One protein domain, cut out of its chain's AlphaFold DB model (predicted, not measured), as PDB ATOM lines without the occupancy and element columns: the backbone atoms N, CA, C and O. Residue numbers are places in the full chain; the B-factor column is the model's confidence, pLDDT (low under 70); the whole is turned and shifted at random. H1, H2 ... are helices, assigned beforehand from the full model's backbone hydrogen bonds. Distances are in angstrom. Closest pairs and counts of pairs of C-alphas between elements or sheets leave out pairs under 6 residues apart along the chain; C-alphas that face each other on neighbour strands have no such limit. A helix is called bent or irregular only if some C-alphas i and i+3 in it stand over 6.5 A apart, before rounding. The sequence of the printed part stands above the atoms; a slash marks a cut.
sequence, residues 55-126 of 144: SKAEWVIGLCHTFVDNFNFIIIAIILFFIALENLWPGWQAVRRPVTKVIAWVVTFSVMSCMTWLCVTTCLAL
ATOM      1  N   SER A  55     141.900 239.274 218.112       57.66
ATOM      2  CA  SER A  55     140.908 238.184 218.184       57.66
ATOM      3  C   SER A  55     139.643 238.427 217.344       57.66
ATOM      4  O   SER A  55     138.919 237.497 217.003       57.66
ATOM      5  N   LYS A  56     139.377 239.684 216.955       57.53
ATOM      6  CA  LYS A  56     138.227 240.077 216.131       57.53
ATOM      7  C   LYS A  56     138.349 239.759 214.639       57.53
ATOM      8  O   LYS A  56     137.349 239.922 213.953       57.53
ATOM      9  N   ALA A  57     139.501 239.344 214.114       64.00
ATOM     10  CA  ALA A  57     139.634 238.974 212.695       64.00
ATOM     11  C   ALA A  57     139.949 237.487 212.481       64.00
ATOM     12  O   ALA A  57     139.650 236.957 211.413       64.00
ATOM     13  N   GLU A  58     140.473 236.796 213.498       69.81
ATOM     14  CA  GLU A  58     140.734 235.350 213.438       69.81
ATOM     15  C   GLU A  58     139.462 234.549 213.146       69.81
ATOM     16  O   GLU A  58     139.491 233.636 212.325       69.81
ATOM     17  N   TRP A  59     138.323 234.926 213.739       73.81
ATOM     18  CA  TRP A  59     137.049 234.257 213.456       73.81
ATOM     19  C   TRP A  59     136.589 234.467 212.003       73.81
ATOM     20  O   TRP A  59     136.016 233.556 211.412       73.81
ATOM     21  N   VAL A  60     136.879 235.629 211.402       74.56
ATOM     22  CA  VAL A  60     136.550 235.922 209.996       74.56
ATOM     23  C   VAL A  60     137.427 235.090 209.067       74.56
ATOM     24  O   VAL A  60     136.912 234.455 208.152       74.56
ATOM     25  N   ILE A  61     138.735 235.041 209.329       74.81
ATOM     26  CA  ILE A  61     139.680 234.228 208.552       74.81
ATOM     27  C   ILE A  61     139.319 232.740 208.670       74.81
ATOM     28  O   ILE A  61     139.271 232.047 207.656       74.81
ATOM     29  N   GLY A  62     138.972 232.268 209.872       78.00
ATOM     30  CA  GLY A  62     138.515 230.897 210.108       78.00
ATOM     31  C   GLY A  62     137.206 230.556 209.386       78.00
ATOM     32  O   GLY A  62     137.087 229.474 208.806       78.00
ATOM     33  N   LEU A  63     136.240 231.481 209.349       81.38
ATOM     34  CA  LEU A  63     135.015 231.317 208.559       81.38
ATOM     35  C   LEU A  63     135.298 231.300 207.057       81.38
ATOM     36  O   LEU A  63     134.724 230.474 206.351       81.38
ATOM     37  N   CYS A  64     136.187 232.166 206.565       80.31
ATOM     38  CA  CYS A  64     136.596 232.168 205.163       80.31
ATOM     39  C   CYS A  64     137.304 230.862 204.780       80.31
ATOM     40  O   CYS A  64     136.986 230.303 203.735       80.31
ATOM     41  N   HIS A  65     138.188 230.338 205.635       80.88
ATOM     42  CA  HIS A  65     138.806 229.021 205.454       80.88
ATOM     43  C   HIS A  65     137.756 227.915 205.385       80.88
ATOM     44  O   HIS A  65     137.672 227.198 204.393       80.88
ATOM     45  N   THR A  66     136.883 227.846 206.392       84.19
ATOM     46  CA  THR A  66     135.819 226.836 206.456       84.19
ATOM     47  C   THR A  66     134.911 226.913 205.229       84.19
ATOM     48  O   THR A  66     134.547 225.883 204.664       84.19
ATOM     49  N   PHE A  67     134.554 228.122 204.789       82.94
ATOM     50  CA  PHE A  67     133.736 228.333 203.599       82.94
ATOM     51  C   PHE A  67     134.433 227.817 202.341       82.94
ATOM     52  O   PHE A  67     133.822 227.082 201.572       82.94
ATOM     53  N   VAL A  68     135.700 228.178 202.146       82.44
ATOM     54  CA  VAL A  68     136.492 227.797 200.976       82.44
ATOM     55  C   VAL A  68     136.726 226.281 200.924       82.44
ATOM     56  O   VAL A  68     136.498 225.675 199.877       82.44
ATOM     57  N   ASP A  69     137.082 225.661 202.049       83.94
ATOM     58  CA  ASP A  69     137.339 224.218 202.143       83.94
ATOM     59  C   ASP A  69     136.068 223.394 201.882       83.94
ATOM     60  O   ASP A  69     136.104 222.348 201.229       83.94
ATOM     61  N   ASN A  70     134.915 223.890 202.341       85.19
ATOM     62  CA  ASN A  70     133.629 223.217 202.156       85.19
ATOM     63  C   ASN A  70     132.893 223.628 200.874       85.19
ATOM     64  O   ASN A  70     131.884 223.008 200.529       85.19
ATOM     65  N   PHE A  71     133.375 224.632 200.136       80.81
ATOM     66  CA  PHE A  71     132.672 225.176 198.971       80.81
ATOM     67  C   PHE A  71     132.389 224.102 197.916       80.81
ATOM     68  O   PHE A  71     131.276 224.015 197.398       80.81
ATOM     69  N   ASN A  72     133.360 223.226 197.652       80.56
ATOM     70  CA  ASN A  72     133.190 222.125 196.704       80.56
ATOM     71  C   ASN A  72     132.076 221.161 197.140       80.56
ATOM     72  O   ASN A  72     131.243 220.778 196.318       80.56
ATOM     73  N   PHE A  73     132.004 220.824 198.431       84.19
ATOM     74  CA  PHE A  73     130.933 219.984 198.973       84.19
ATOM     75  C   PHE A  73     129.565 220.661 198.865       84.19
ATOM     76  O   PHE A  73     128.596 220.005 198.488       84.19
ATOM     77  N   ILE A  74     129.489 221.974 199.117       83.94
ATOM     78  CA  ILE A  74     128.256 222.759 198.961       83.94
ATOM     79  C   ILE A  74     127.773 222.710 197.506       83.94
ATOM     80  O   ILE A  74     126.600 222.433 197.257       83.94
ATOM     81  N   ILE A  75     128.665 222.924 196.535       82.06
ATOM     82  CA  ILE A  75     128.310 222.873 195.110       82.06
ATOM     83  C   ILE A  75     127.849 221.469 194.700       82.06
ATOM     84  O   ILE A  75     126.816 221.339 194.042       82.06
ATOM     85  N   ILE A  76     128.556 220.417 195.121       83.69
ATOM     86  CA  ILE A  76     128.166 219.026 194.837       83.69
ATOM     87  C   ILE A  76     126.791 218.717 195.441       83.69
ATOM     88  O   ILE A  76     125.931 218.167 194.751       83.69
ATOM     89  N   ALA A  77     126.545 219.113 196.692       85.94
ATOM     90  CA  ALA A  77     125.261 218.913 197.357       85.94
ATOM     91  C   ALA A  77     124.119 219.635 196.626       85.94
ATOM     92  O   ALA A  77     123.055 219.050 196.422       85.94
ATOM     93  N   ILE A  78     124.351 220.868 196.163       85.94
ATOM     94  CA  ILE A  78     123.383 221.624 195.356       85.94
ATOM     95  C   ILE A  78     123.072 220.880 194.050       85.94
ATOM     96  O   ILE A  78     121.903 220.739 193.692       85.94
ATOM     97  N   ILE A  79     124.087 220.366 193.348       84.12
ATOM     98  CA  ILE A  79     123.898 219.604 192.103       84.12
ATOM     99  C   ILE A  79     123.075 218.337 192.362       84.12
ATOM    100  O   ILE A  79     122.092 218.093 191.661       84.12
ATOM    101  N   LEU A  80     123.436 217.554 193.381       87.62
ATOM    102  CA  LEU A  80     122.710 216.336 193.749       87.62
ATOM    103  C   LEU A  80     121.258 216.635 194.138       87.62
ATOM    104  O   LEU A  80     120.351 215.914 193.726       87.62
ATOM    105  N   PHE A  81     121.028 217.726 194.868       87.31
ATOM    106  CA  PHE A  81     119.691 218.183 195.229       87.31
ATOM    107  C   PHE A  81     118.847 218.525 193.995       87.31
ATOM    108  O   PHE A  81     117.695 218.101 193.902       87.31
ATOM    109  N   PHE A  82     119.421 219.222 193.009       83.56
ATOM    110  CA  PHE A  82     118.735 219.495 191.744       83.56
ATOM    111  C   PHE A  82     118.428 218.217 190.956       83.56
ATOM    112  O   PHE A  82     117.325 218.092 190.430       83.56
ATOM    113  N   ILE A  83     119.358 217.259 190.902       83.81
ATOM    114  CA  ILE A  83     119.137 215.963 190.238       83.81
ATOM    115  C   ILE A  83     117.993 215.202 190.920       83.81
ATOM    116  O   ILE A  83     117.106 214.677 190.245       83.81
ATOM    117  N   ALA A  84     117.980 215.169 192.254       86.88
ATOM    118  CA  ALA A  84     116.916 214.534 193.021       86.88
ATOM    119  C   ALA A  84     115.556 215.199 192.754       86.88
ATOM    120  O   ALA A  84     114.579 214.502 192.487       86.88
ATOM    121  N   LEU A  85     115.494 216.535 192.755       85.00
ATOM    122  CA  LEU A  85     114.279 217.295 192.446       85.00
ATOM    123  C   LEU A  85     113.761 217.045 191.028       85.00
ATOM    124  O   LEU A  85     112.553 216.893 190.844       85.00
ATOM    125  N   GLU A  86     114.659 216.977 190.045       83.25
ATOM    126  CA  GLU A  86     114.302 216.711 188.649       83.25
ATOM    127  C   GLU A  86     113.688 215.309 188.482       83.25
ATOM    128  O   GLU A  86     112.759 215.141 187.693       83.25
ATOM    129  N   ASN A  87     114.159 214.327 189.259       81.19
ATOM    130  CA  ASN A  87     113.697 212.939 189.190       81.19
ATOM    131  C   ASN A  87     112.453 212.653 190.048       81.19
ATOM    132  O   ASN A  87     111.633 211.819 189.669       81.19
ATOM    133  N   LEU A  88     112.312 213.306 191.204       87.94
ATOM    134  CA  LEU A  88     111.277 212.980 192.195       87.94
ATOM    135  C   LEU A  88     110.030 213.861 192.089       87.94
ATOM    136  O   LEU A  88     108.952 213.423 192.492       87.94
ATOM    137  N   TRP A  89     110.142 215.092 191.575       84.88
ATOM    138  CA  TRP A  89     109.036 216.049 191.622       84.88
ATOM    139  C   TRP A  89     108.637 216.589 190.239       84.88
ATOM    140  O   TRP A  89     109.257 217.517 189.724       84.88
ATOM    141  N   PRO A  90     107.515 216.124 189.655       78.00
ATOM    142  CA  PRO A  90     107.031 216.610 188.356       78.00
ATOM    143  C   PRO A  90     106.712 218.117 188.331       78.00
ATOM    144  O   PRO A  90     106.829 218.769 187.293       78.00
ATOM    145  N   GLY A  91     106.336 218.691 189.483       82.88
ATOM    146  CA  GLY A  91     106.058 220.124 189.647       82.88
ATOM    147  C   GLY A  91     107.306 221.012 189.591       82.88
ATOM    148  O   GLY A  91     107.193 222.218 189.351       82.88
ATOM    149  N   TRP A  92     108.495 220.422 189.731       83.69
ATOM    150  CA  TRP A  92     109.777 221.119 189.699       83.69
ATOM    151  C   TRP A  92     109.977 221.940 188.417       83.69
ATOM    152  O   TRP A  92     110.439 223.080 188.467       83.69
ATOM    153  N   GLN A  93     109.526 221.427 187.267       77.38
ATOM    154  CA  GLN A  93     109.650 222.098 185.966       77.38
ATOM    155  C   GLN A  93     109.046 223.513 185.950       77.38
ATOM    156  O   GLN A  93     109.556 224.400 185.259       77.38
ATOM    157  N   ALA A  94     107.978 223.747 186.722       80.50
ATOM    158  CA  ALA A  94     107.312 225.045 186.790       80.50
ATOM    159  C   ALA A  94     108.098 226.078 187.616       80.50
ATOM    160  O   ALA A  94     108.027 227.272 187.318       80.50
ATOM    161  N   VAL A  95     108.860 225.626 188.616       81.50
ATOM    162  CA  VAL A  95     109.577 226.478 189.580       81.50
ATOM    163  C   VAL A  95     111.098 226.480 189.388       81.50
ATOM    164  O   VAL A  95     111.785 227.317 189.973       81.50
ATOM    165  N   ARG A  96     111.653 225.634 188.506       81.19
ATOM    166  CA  ARG A  96     113.110 225.498 188.323       81.19
ATOM    167  C   ARG A  96     113.807 226.812 187.969       81.19
ATOM    168  O   ARG A  96     114.871 227.112 188.495       81.19
ATOM    169  N   ARG A  97     113.226 227.633 187.082       76.81
ATOM    170  CA  ARG A  97     113.834 228.904 186.633       76.81
ATOM    171  C   ARG A  97     113.999 229.922 187.768       76.81
ATOM    172  O   ARG A  97     115.108 230.424 187.920       76.81
ATOM    173  N   PRO A  98     112.952 230.278 188.536       81.62
ATOM    174  CA  PRO A  98     113.132 231.205 189.649       81.62
ATOM    175  C   PRO A  98     114.043 230.620 190.734       81.62
ATOM    176  O   PRO A  98     114.922 231.331 191.209       81.62
ATOM    177  N   VAL A  99     113.928 229.326 191.055       84.19
ATOM    178  CA  VAL A  99     114.755 228.704 192.104       84.19
ATOM    179  C   VAL A  99     116.239 228.666 191.720       84.19
ATOM    180  O   VAL A  99     117.081 229.093 192.504       84.19
ATOM    181  N   THR A 100     116.581 228.246 190.497       81.94
ATOM    182  CA  THR A 100     117.972 228.274 189.993       81.94
ATOM    183  C   THR A 100     118.566 229.681 189.990       81.94
ATOM    184  O   THR A 100     119.729 229.839 190.347       81.94
ATOM    185  N   LYS A 101     117.785 230.716 189.650       80.00
ATOM    186  CA  LYS A 101     118.239 232.116 189.734       80.00
ATOM    187  C   LYS A 101     118.525 232.553 191.165       80.00
ATOM    188  O   LYS A 101     119.560 233.166 191.402       80.00
ATOM    189  N   VAL A 102     117.632 232.237 192.103       86.00
ATOM    190  CA  VAL A 102     117.829 232.561 193.522       86.00
ATOM    191  C   VAL A 102     119.069 231.847 194.053       86.00
ATOM    192  O   VAL A 102     119.908 232.487 194.671       86.00
ATOM    193  N   ILE A 103     119.246 230.561 193.742       85.56
ATOM    194  CA  ILE A 103     120.428 229.800 194.167       85.56
ATOM    195  C   ILE A 103     121.709 230.372 193.550       85.56
ATOM    196  O   ILE A 103     122.675 230.597 194.273       85.56
ATOM    197  N   ALA A 104     121.720 230.672 192.247       80.69
ATOM    198  CA  ALA A 104     122.868 231.306 191.601       80.69
ATOM    199  C   ALA A 104     123.215 232.654 192.253       80.69
ATOM    200  O   ALA A 104     124.390 232.940 192.491       80.69
ATOM    201  N   TRP A 105     122.202 233.459 192.580       86.56
ATOM    202  CA  TRP A 105     122.386 234.730 193.275       86.56
ATOM    203  C   TRP A 105     122.949 234.533 194.685       86.56
ATOM    204  O   TRP A 105     123.936 235.177 195.022       86.56
ATOM    205  N   VAL A 106     122.400 233.604 195.473       87.50
ATOM    206  CA  VAL A 106     122.885 233.290 196.828       87.50
ATOM    207  C   VAL A 106     124.337 232.810 196.798       87.50
ATOM    208  O   VAL A 106     125.151 233.293 197.583       87.50
ATOM    209  N   VAL A 107     124.690 231.907 195.876       84.38
ATOM    210  CA  VAL A 107     126.072 231.418 195.719       84.38
ATOM    211  C   VAL A 107     127.011 232.565 195.356       84.38
ATOM    212  O   VAL A 107     128.026 232.760 196.022       84.38
ATOM    213  N   THR A 108     126.647 233.371 194.356       82.75
ATOM    214  CA  THR A 108     127.466 234.510 193.913       82.75
ATOM    215  C   THR A 108     127.642 235.531 195.038       82.75
ATOM    216  O   THR A 108     128.755 235.977 195.306       82.75
ATOM    217  N   PHE A 109     126.559 235.869 195.739       86.88
ATOM    218  CA  PHE A 109     126.575 236.802 196.863       86.88
ATOM    219  C   PHE A 109     127.434 236.293 198.025       86.88
ATOM    220  O   PHE A 109     128.197 237.066 198.603       86.88
ATOM    221  N   SER A 110     127.367 234.994 198.333       84.69
ATOM    222  CA  SER A 110     128.185 234.370 199.384       84.69
ATOM    223  C   SER A 110     129.672 234.439 199.043       84.69
ATOM    224  O   SER A 110     130.472 234.863 199.876       84.69
ATOM    225  N   VAL A 111     130.044 234.102 197.802       83.62
ATOM    226  CA  VAL A 111     131.439 234.178 197.337       83.62
ATOM    227  C   VAL A 111     131.943 235.621 197.345       83.62
ATOM    228  O   VAL A 111     133.018 235.885 197.881       83.62
ATOM    229  N   MET A 112     131.164 236.571 196.822       85.56
ATOM    230  CA  MET A 112     131.522 237.997 196.837       85.56
ATOM    231  C   MET A 112     131.664 238.540 198.260       85.56
ATOM    232  O   MET A 112     132.605 239.284 198.540       85.56
ATOM    233  N   SER A 113     130.780 238.140 199.173       85.31
ATOM    234  CA  SER A 113     130.861 238.519 200.586       85.31
ATOM    235  C   SER A 113     132.130 237.958 201.225       85.31
ATOM    236  O   SER A 113     132.861 238.706 201.868       85.31
ATOM    237  N   CYS A 114     132.449 236.681 200.987       82.81
ATOM    238  CA  CYS A 114     133.688 236.060 201.457       82.81
ATOM    239  C   CYS A 114     134.928 236.815 200.950       82.81
ATOM    240  O   CYS A 114     135.804 237.154 201.745       82.81
ATOM    241  N   MET A 115     134.988 237.144 199.653       81.56
ATOM    242  CA  MET A 115     136.099 237.927 199.096       81.56
ATOM    243  C   MET A 115     136.182 239.321 199.709       81.56
ATOM    244  O   MET A 115     137.268 239.792 200.035       81.56
ATOM    245  N   THR A 116     135.039 239.974 199.904       84.81
ATOM    246  CA  THR A 116     134.980 241.308 200.510       84.81
ATOM    247  C   THR A 116     135.546 241.280 201.927       84.81
ATOM    248  O   THR A 116     136.369 242.124 202.271       84.81
ATOM    249  N   TRP A 117     135.178 240.281 202.731       80.69
ATOM    250  CA  TRP A 117     135.717 240.103 204.080       80.69
ATOM    251  C   TRP A 117     137.222 239.819 204.086       80.69
ATOM    252  O   TRP A 117     137.946 240.391 204.905       80.69
ATOM    253  N   LEU A 118     137.723 239.015 203.147       78.31
ATOM    254  CA  LEU A 118     139.165 238.805 202.982       78.31
ATOM    255  C   LEU A 118     139.902 240.099 202.590       78.31
ATOM    256  O   LEU A 118     140.965 240.399 203.132       78.31
ATOM    257  N   CYS A 119     139.323 240.921 201.715       80.31
ATOM    258  CA  CYS A 119     139.883 242.230 201.377       80.31
ATOM    259  C   CYS A 119     139.884 243.176 202.586       80.31
ATOM    260  O   CYS A 119     140.908 243.788 202.880       80.31
ATOM    261  N   VAL A 120     138.773 243.266 203.326       80.88
ATOM    262  CA  VAL A 120     138.661 244.119 204.522       80.88
ATOM    263  C   VAL A 120     139.674 243.703 205.586       80.88
ATOM    264  O   VAL A 120     140.394 244.552 206.106       80.88
ATOM    265  N   THR A 121     139.789 242.406 205.880       74.56
ATOM    266  CA  THR A 121     140.773 241.896 206.853       74.56
ATOM    267  C   THR A 121     142.213 242.170 206.418       74.56
ATOM    268  O   THR A 121     143.051 242.486 207.262       74.56
ATOM    269  N   THR A 122     142.501 242.133 205.117       72.88
ATOM    270  CA  THR A 122     143.813 242.520 204.573       72.88
ATOM    271  C   THR A 122     144.073 244.019 204.736       72.88
ATOM    272  O   THR A 122     145.133 244.410 205.222       72.88
ATOM    273  N   CYS A 123     143.100 244.868 204.394       74.94
ATOM    274  CA  CYS A 123     143.205 246.321 204.548       74.94
ATOM    275  C   CYS A 123     143.382 246.741 206.013       74.94
ATOM    276  O   CYS A 123     144.107 247.692 206.288       74.94
ATOM    277  N   LEU A 124     142.764 246.023 206.955       71.94
ATOM    278  CA  LEU A 124     142.930 246.263 208.390       71.94
ATOM    279  C   LEU A 124     144.322 245.866 208.905       71.94
ATOM    280  O   LEU A 124     144.824 246.491 209.836       71.94
ATOM    281  N   ALA A 125     144.964 244.865 208.298       66.69
ATOM    282  CA  ALA A 125     146.324 244.458 208.653       66.69
ATOM    283  C   ALA A 125     147.411 245.338 208.006       66.69
ATOM    284  O   ALA A 125     148.519 245.443 208.533       66.69
ATOM    285  N   LEU A 126     147.098 246.006 206.892       68.25
ATOM    286  CA  LEU A 126     148.020 246.874 206.158       68.25
ATOM    287  C   LEU A 126     148.669 247.988 207.016       68.25
ATOM    288  O   LEU A 126     149.896 248.096 206.986       68.25
TER     289      LEU A 126
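Overview. This is residues 55 to 126 of the 144 residues of an uncharacterized protein of Brevifollis gellanilyticus (UniProt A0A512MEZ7). Two long helices fold back along each other as a narrow, rod-like U, closed at one end by a tight turn at residues 89 to 91. The first, H1, is bent: its arm H1a crosses H2 at a slant and meets it, while its arm H1b runs alongside H2 with a gap, meeting it only near the turn. The printed part has 72 residues with two named helices, H1 then H2, and no named strand; the class is all helix. It is only just loose, close to extended, with a radius of gyration of the C-alphas of 16.4 A and spans of 53 by 19 by 14 A.

Along the chain. Find C-alpha 55 at (140.908, 238.184, 218.184), where H1, residues 55 to 88, begins. By its hydrogen bonds it was assigned as one helix, but it is bent: C-alphas 69 and 72 are 7.2 A apart. Arm H1a, residues 55 to 69, is 21.6 A long and only just irregular, with C-alphas 56 and 59 at 6.51 A. Arm H1b, residues 72 to 88, is 24.2 A long. From C-alpha 92 at (109.777, 221.119, 189.699), H2 runs 49.0 A to C-alpha 126 at (148.020, 246.874, 206.158). H2 is irregular, with C-alphas 94 and 97 at 7.6 A, and has a kink of 35 degrees near residue 99.

Arrangement. H1a and H1b stand at a steep tilt of 49 degrees. H1a touches H2, which meets it with residues 114 to 121 alone; the closest C-alphas, of Cys 64 and Cys 114, are 6.1 A apart. They run opposite ways at a steep tilt of 41 degrees. H1b and H2 only just touch, with 3 pairs of C-alphas within 8 A, and only at the corner by their link; the closest C-alphas, of Glu 86 and Trp 92, are 6.4 A apart. These two run opposite ways at a shallow tilt of 8 degrees. In H1b every O i to N i+4 pair is within hydrogen-bond range; in H1a 9 of 11 are, in H2 29 of 31.

Size, cuts and confidence. The farthest C-alphas, of Pro 90 and Leu 126, are 54.0 A apart. The printed part has no cut, and its one link is tight. Its mean pLDDT is 80.6; look for values under 70 at residues 55 to 58 and 125 to 126.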